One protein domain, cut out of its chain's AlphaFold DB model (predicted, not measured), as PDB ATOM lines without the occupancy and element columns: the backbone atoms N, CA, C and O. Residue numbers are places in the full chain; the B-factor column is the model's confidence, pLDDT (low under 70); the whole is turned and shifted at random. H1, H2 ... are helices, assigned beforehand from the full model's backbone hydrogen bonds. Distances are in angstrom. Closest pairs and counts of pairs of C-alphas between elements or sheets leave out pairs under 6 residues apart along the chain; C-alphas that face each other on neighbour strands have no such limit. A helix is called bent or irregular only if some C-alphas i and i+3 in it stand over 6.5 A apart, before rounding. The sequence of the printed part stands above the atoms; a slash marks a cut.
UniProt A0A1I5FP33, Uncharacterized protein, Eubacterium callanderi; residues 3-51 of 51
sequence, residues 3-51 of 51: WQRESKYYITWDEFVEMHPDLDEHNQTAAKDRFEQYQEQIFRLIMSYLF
ATOM      1  N   TRP A   3      32.494 -41.194  53.822       74.62
ATOM      2  CA  TRP A   3      33.033 -42.483  54.276       74.62
ATOM      3  C   TRP A   3      33.833 -43.258  53.214       74.62
ATOM      4  O   TRP A   3      34.648 -44.102  53.564       74.62
ATOM      5  N   GLN A   4      33.639 -42.985  51.917       71.69
ATOM      6  CA  GLN A   4      34.427 -43.647  50.866       71.69
ATOM      7  C   GLN A   4      35.900 -43.242  50.961       71.69
ATOM      8  O   GLN A   4      36.764 -44.092  50.818       71.69
ATOM      9  N   ARG A   5      36.170 -41.970  51.291       71.44
ATOM     10  CA  ARG A   5      37.528 -41.434  51.473       71.44
ATOM     11  C   ARG A   5      38.223 -41.947  52.736       71.44
ATOM     12  O   ARG A   5      39.419 -41.768  52.877       71.44
ATOM     13  N   GLU A   6      37.478 -42.563  53.652       79.31
ATOM     14  CA  GLU A   6      38.017 -43.189  54.866       79.31
ATOM     15  C   GLU A   6      38.295 -44.688  54.659       79.31
ATOM     16  O   GLU A   6      38.849 -45.355  55.531       79.31
ATOM     17  N   SER A   7      37.896 -45.247  53.512       81.25
ATOM     18  CA  SER A   7      38.098 -46.658  53.213       81.25
ATOM     19  C   SER A   7      39.500 -46.917  52.682       81.25
ATOM     20  O   SER A   7      39.943 -46.282  51.732       81.25
ATOM     21  N   LYS A   8      40.140 -47.971  53.194       84.19
ATOM     22  CA  LYS A   8      41.436 -48.471  52.701       84.19
ATOM     23  C   LYS A   8      41.429 -48.941  51.235       84.19
ATOM     24  O   LYS A   8      42.474 -49.306  50.713       84.19
ATOM     25  N   TYR A   9      40.252 -49.027  50.610       84.62
ATOM     26  CA  TYR A   9      40.069 -49.466  49.223       84.62
ATOM     27  C   TYR A   9      39.819 -48.306  48.252       84.62
ATOM     28  O   TYR A   9      39.471 -48.551  47.100       84.62
ATOM     29  N   TYR A  10      39.926 -47.061  48.716       88.50
ATOM     30  CA  TYR A  10      39.743 -45.869  47.900       88.50
ATOM     31  C   TYR A  10      40.981 -44.987  48.020       88.50
ATOM     32  O   TYR A  10      41.409 -44.688  49.130       88.50
ATOM     33  N   ILE A  11      41.538 -44.575  46.885       91.25
ATOM     34  CA  ILE A  11      42.696 -43.678  46.829       91.25
ATOM     35  C   ILE A  11      42.271 -42.425  46.073       91.25
ATOM     36  O   ILE A  11      41.619 -42.503  45.026       91.25
ATOM     37  N   THR A  12      42.606 -41.265  46.619       90.00
ATOM     38  CA  THR A  12      42.333 -39.972  45.991       90.00
ATOM     39  C   THR A  12      43.328 -39.670  44.872       90.00
ATOM     40  O   THR A  12      44.401 -40.260  44.784       90.00
ATOM     41  N   TRP A  13      42.970 -38.731  43.994       89.56
ATOM     42  CA  TRP A  13      43.878 -38.292  42.935       89.56
ATOM     43  C   TRP A  13      45.193 -37.731  43.492       89.56
ATOM     44  O   TRP A  13      46.254 -38.035  42.961       89.56
ATOM     45  N   ASP A  14      45.127 -36.956  44.575       88.31
ATOM     46  CA  ASP A  14      46.309 -36.323  45.161       88.31
ATOM     47  C   ASP A  14      47.276 -37.383  45.721       88.31
ATOM     48  O   ASP A  14      48.462 -37.361  45.403       88.31
ATOM     49  N   GLU A  15      46.757 -38.391  46.434       89.00
ATOM     50  CA  GLU A  15      47.551 -39.543  46.894       89.00
ATOM     51  C   GLU A  15      48.143 -40.335  45.719       89.00
ATOM     52  O   GLU A  15      49.277 -40.805  45.782       89.00
ATOM     53  N   PHE A  16      47.393 -40.485  44.624       89.31
ATOM     54  CA  PHE A  16      47.883 -41.153  43.421       89.31
ATOM     55  C   PHE A  16      49.054 -40.396  42.777       89.31
ATOM     56  O   PHE A  16      50.058 -41.016  42.439       89.31
ATOM     57  N   VAL A  17      48.971 -39.070  42.649       89.38
ATOM     58  CA  VAL A  17      50.064 -38.252  42.096       89.38
ATOM     59  C   VAL A  17      51.304 -38.294  42.990       89.38
ATOM     60  O   VAL A  17      52.414 -38.415  42.477       89.38
ATOM     61  N   GLU A  18      51.138 -38.275  44.315       89.81
ATOM     62  CA  GLU A  18      52.262 -38.421  45.252       89.81
ATOM     63  C   GLU A  18      52.995 -39.766  45.097       89.81
ATOM     64  O   GLU A  18      54.220 -39.822  45.219       89.81
ATOM     65  N   MET A  19      52.270 -40.846  44.788       88.44
ATOM     66  CA  MET A  19      52.857 -42.170  44.529       88.44
ATOM     67  C   MET A  19      53.508 -42.299  43.143       88.44
ATOM     68  O   MET A  19      54.307 -43.213  42.933       88.44
ATOM     69  N   HIS A  20      53.181 -41.403  42.211       86.81
ATOM     70  CA  HIS A  20      53.629 -41.434  40.820       86.81
ATOM     71  C   HIS A  20      54.310 -40.113  40.430       86.81
ATOM     72  O   HIS A  20      53.781 -39.352  39.617       86.81
ATOM     73  N   PRO A  21      55.503 -39.818  40.985       82.38
ATOM     74  CA  PRO A  21      56.229 -38.581  40.688       82.38
ATOM     75  C   PRO A  21      56.700 -38.485  39.223       82.38
ATOM     76  O   PRO A  21      57.161 -37.431  38.791       82.38
ATOM     77  N   ASP A  22      56.607 -39.577  38.464       85.69
ATOM     78  CA  ASP A  22      56.889 -39.678  37.034       85.69
ATOM     79  C   ASP A  22      55.717 -39.237  36.133       85.69
ATOM     80  O   ASP A  22      55.882 -39.157  34.911       85.69
ATOM     81  N   LEU A  23      54.545 -38.917  36.702       81.44
ATOM     82  CA  LEU A  23      53.407 -38.415  35.931       81.44
ATOM     83  C   LEU A  23      53.670 -36.990  35.407       81.44
ATOM     84  O   LEU A  23      53.595 -36.009  36.145       81.44
ATOM     85  N   ASP A  24      53.897 -36.879  34.099       76.69
ATOM     86  CA  ASP A  24      53.975 -35.605  33.373       76.69
ATOM     87  C   ASP A  24      52.721 -34.737  33.620       76.69
ATOM     88  O   ASP A  24      51.590 -35.208  33.448       76.69
ATOM     89  N   GLU A  25      52.921 -33.464  33.993       72.75
ATOM     90  CA  GLU A  25      51.866 -32.468  34.240       72.75
ATOM     91  C   GLU A  25      50.846 -32.393  33.099       72.75
ATOM     92  O   GLU A  25      49.646 -32.263  33.356       72.75
ATOM     93  N   HIS A  26      51.278 -32.540  31.840       69.56
ATOM     94  CA  HIS A  26      50.356 -32.494  30.703       69.56
ATOM     95  C   HIS A  26      49.339 -33.651  30.740       69.56
ATOM     96  O   HIS A  26      48.171 -33.483  30.367       69.56
ATOM     97  N   ASN A  27      49.751 -34.818  31.230       71.50
ATOM     98  CA  ASN A  27      48.910 -36.010  31.288       71.50
ATOM     99  C   ASN A  27      47.988 -36.023  32.516       71.50
ATOM    100  O   ASN A  27      46.968 -36.714  32.499       71.50
ATOM    101  N   GLN A  28      48.292 -35.236  33.554       78.75
ATOM    102  CA  GLN A  28      47.550 -35.232  34.817       78.75
ATOM    103  C   GLN A  28      46.090 -34.789  34.656       78.75
ATOM    104  O   GLN A  28      45.191 -35.454  35.168       78.75
ATOM    105  N   THR A  29      45.813 -33.717  33.907       75.62
ATOM    106  CA  THR A  29      44.435 -33.201  33.773       75.62
ATOM    107  C   THR A  29      43.517 -34.183  33.042       75.62
ATOM    108  O   THR A  29      42.380 -34.388  33.454       75.62
ATOM    109  N   ALA A  30      44.011 -34.838  31.986       78.50
ATOM    110  CA  ALA A  30      43.235 -35.825  31.231       78.50
ATOM    111  C   ALA A  30      43.117 -37.177  31.960       78.50
ATOM    112  O   ALA A  30      42.149 -37.917  31.749       78.50
ATOM    113  N   ALA A  31      44.104 -37.512  32.795       84.12
ATOM    114  CA  ALA A  31      44.117 -38.736  33.584       84.12
ATOM    115  C   ALA A  31      43.228 -38.639  34.829       84.12
ATOM    116  O   ALA A  31      42.594 -39.637  35.168       84.12
ATOM    117  N   LYS A  32      43.123 -37.460  35.458       88.44
ATOM    118  CA  LYS A  32      42.353 -37.256  36.691       88.44
ATOM    119  C   LYS A  32      40.897 -37.684  36.561       88.44
ATOM    120  O   LYS A  32      40.451 -38.543  37.317       88.44
ATOM    121  N   ASP A  33      40.182 -37.157  35.569       87.12
ATOM    122  CA  ASP A  33      38.756 -37.455  35.391       87.12
ATOM    123  C   ASP A  33      38.513 -38.956  35.179       87.12
ATOM    124  O   ASP A  33      37.580 -39.541  35.732       87.12
ATOM    125  N   ARG A  34      39.385 -39.612  34.401       89.12
ATOM    126  CA  ARG A  34      39.295 -41.059  34.161       89.12
ATOM    127  C   ARG A  34      39.637 -41.852  35.414       89.12
ATOM    128  O   ARG A  34      38.960 -42.831  35.712       89.12
ATOM    129  N   PHE A  35      40.673 -41.445  36.140       91.25
ATOM    130  CA  PHE A  35      41.076 -42.075  37.389       91.25
ATOM    131  C   PHE A  35      39.948 -42.026  38.416       91.25
ATOM    132  O   PHE A  35      39.600 -43.063  38.968       91.25
ATOM    133  N   GLU A  36      39.336 -40.860  38.632       89.94
ATOM    134  CA  GLU A  36      38.257 -40.701  39.612       89.94
ATOM    135  C   GLU A  36      37.046 -41.583  39.262       89.94
ATOM    136  O   GLU A  36      36.502 -42.262  40.138       89.94
ATOM    137  N   GLN A  37      36.684 -41.663  37.975       90.31
ATOM    138  CA  GLN A  37      35.637 -42.573  37.494       90.31
ATOM    139  C   GLN A  37      35.995 -44.047  37.726       90.31
ATOM    140  O   GLN A  37      35.162 -44.815  38.214       90.31
ATOM    141  N   TYR A  38      37.224 -44.457  37.401       90.94
ATOM    142  CA  TYR A  38      37.666 -45.837  37.608       90.94
ATOM    143  C   TYR A  38      37.751 -46.203  39.089       90.94
ATOM    144  O   TYR A  38      37.302 -47.285  39.462       90.94
ATOM    145  N   GLN A  39      38.259 -45.310  39.940       91.56
ATOM    146  CA  GLN A  39      38.296 -45.512  41.388       91.56
ATOM    147  C   GLN A  39      36.897 -45.732  41.947       91.56
ATOM    148  O   GLN A  39      36.691 -46.646  42.742       91.56
ATOM    149  N   GLU A  40      35.907 -44.956  41.503       90.31
ATOM    150  CA  GLU A  40      34.534 -45.155  41.955       90.31
ATOM    151  C   GLU A  40      33.971 -46.522  41.526       90.31
ATOM    152  O   GLU A  40      33.321 -47.202  42.326       90.31
ATOM    153  N   GLN A  41      34.233 -46.953  40.290       92.19
ATOM    154  CA  GLN A  41      33.782 -48.256  39.790       92.19
ATOM    155  C   GLN A  41      34.459 -49.420  40.518       92.19
ATOM    156  O   GLN A  41      33.774 -50.342  40.963       92.19
ATOM    157  N   ILE A  42      35.783 -49.364  40.678       91.06
ATOM    158  CA  ILE A  42      36.567 -50.381  41.385       91.06
ATOM    159  C   ILE A  42      36.130 -50.452  42.844       91.06
ATOM    160  O   ILE A  42      35.899 -51.541  43.364       91.06
ATOM    161  N   PHE A  43      35.937 -49.305  43.492       90.50
ATOM    162  CA  PHE A  43      35.440 -49.256  44.857       90.50
ATOM    163  C   PHE A  43      34.073 -49.932  44.985       90.50
ATOM    164  O   PHE A  43      33.886 -50.795  45.840       90.50
ATOM    165  N   ARG A  44      33.118 -49.583  44.112       90.62
ATOM    166  CA  ARG A  44      31.785 -50.211  44.090       90.62
ATOM    167  C   ARG A  44      31.876 -51.720  43.868       90.62
ATOM    168  O   ARG A  44      31.174 -52.465  44.545       90.62
ATOM    169  N   LEU A  45      32.755 -52.160  42.970       93.00
ATOM    170  CA  LEU A  45      32.995 -53.573  42.698       93.00
ATOM    171  C   LEU A  45      33.546 -54.296  43.935       93.00
ATOM    172  O   LEU A  45      32.983 -55.308  44.345       93.00
ATOM    173  N   ILE A  46      34.591 -53.762  44.572       91.00
ATOM    174  CA  ILE A  46      35.169 -54.334  45.797       91.00
ATOM    175  C   ILE A  46      34.104 -54.432  46.893       91.00
ATOM    176  O   ILE A  46      33.958 -55.479  47.518       91.00
ATOM    177  N   MET A  47      33.318 -53.372  47.091       89.12
ATOM    178  CA  MET A  47      32.245 -53.372  48.084       89.12
ATOM    179  C   MET A  47      31.164 -54.415  47.768       89.12
ATOM    180  O   MET A  47      30.686 -55.051  48.699       89.12
ATOM    181  N   SER A  48      30.839 -54.657  46.493       93.06
ATOM    182  CA  SER A  48      29.875 -55.702  46.094       93.06
ATOM    183  C   SER A  48      30.350 -57.138  46.342       93.06
ATOM    184  O   SER A  48      29.538 -58.054  46.345       93.06
ATOM    185  N   TYR A  49      31.655 -57.352  46.532       91.88
ATOM    186  CA  TYR A  49      32.190 -58.659  46.924       91.88
ATOM    187  C   TYR A  49      32.272 -58.838  48.442       91.88
ATOM    188  O   TYR A  49      32.394 -59.965  48.918       91.88
ATOM    189  N   LEU A  50      32.265 -57.740  49.200       86.06
ATOM    190  CA  LEU A  50      32.412 -57.750  50.656       86.06
ATOM    191  C   LEU A  50      31.068 -57.755  51.400       86.06
ATOM    192  O   LEU A  50      31.051 -58.101  52.582       86.06
ATOM    193  N   PHE A  51      29.978 -57.376  50.728       81.88
ATOM    194  CA  PHE A  51      28.614 -57.292  51.258       81.88
ATOM    195  C   PHE A  51      27.630 -57.938  50.287       81.88
ATOM    196  O   PHE A  51      26.710 -58.628  50.778       81.88
TER     197      PHE A  51
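Overview. This is residues 3 to 51 of the 51 residues of an uncharacterized protein of Eubacterium callanderi (UniProt A0A1I5FP33). One long helix, H3, makes the length of a rod, and the thinner stretch before it, residues 3 to 24, runs along one side of it with two short helices, H1 and H2. The chain turns round at residues 20 to 24, near one end of the rod, and folds back as H3. The printed part has 49 residues with three named helices, in the order H1, H2, H3, and no named strand; the class is all helix. The whole is loose, with a radius of gyration of the C-alphas of 12.1 A and spans of 39 by 17 by 15 A.

Along the chain. H1, residues 3 to 6, begins at C-alpha 3 at (33.033, -42.483, 54.276). H2, residues 13 to 19, measures 9.9 A from first to last C-alpha and begins at (43.878, -38.292, 42.935). H3, residues 25 to 50, measures 35.9 A and ends at C-alpha 50 at (32.412, -57.750, 50.656). H3 is irregular, but only just: C-alphas 26 and 29 are 6.7 A apart. It has a kink of 44 degrees near residue 32.

Arrangement. H1 is apart from H2. H1 is also apart from H3, only just, with the closest C-alphas 8.3 A apart. H2 and H3 only just touch, with 3 pairs of C-alphas within 8 A, and H3 does so with residues 32 to 36 alone. Their closest C-alphas, of Trp 13 and Lys 32, are 6.5 A apart. Their lines are about perpendicular, at 79 degrees. In H2 every O i to N i+4 pair is within hydrogen-bond range, in H3 18 of 22 are, and H1 is too short for such a pair.

Size, cuts and confidence. The C-alphas farthest apart, of His 26 and Phe 51, are 38.9 A apart. The printed part has no cut. The link from H1 to H2 is short, and that from H2 to H3 is tight. The mean pLDDT of the printed part is 85.4, and residue 26 is under 70.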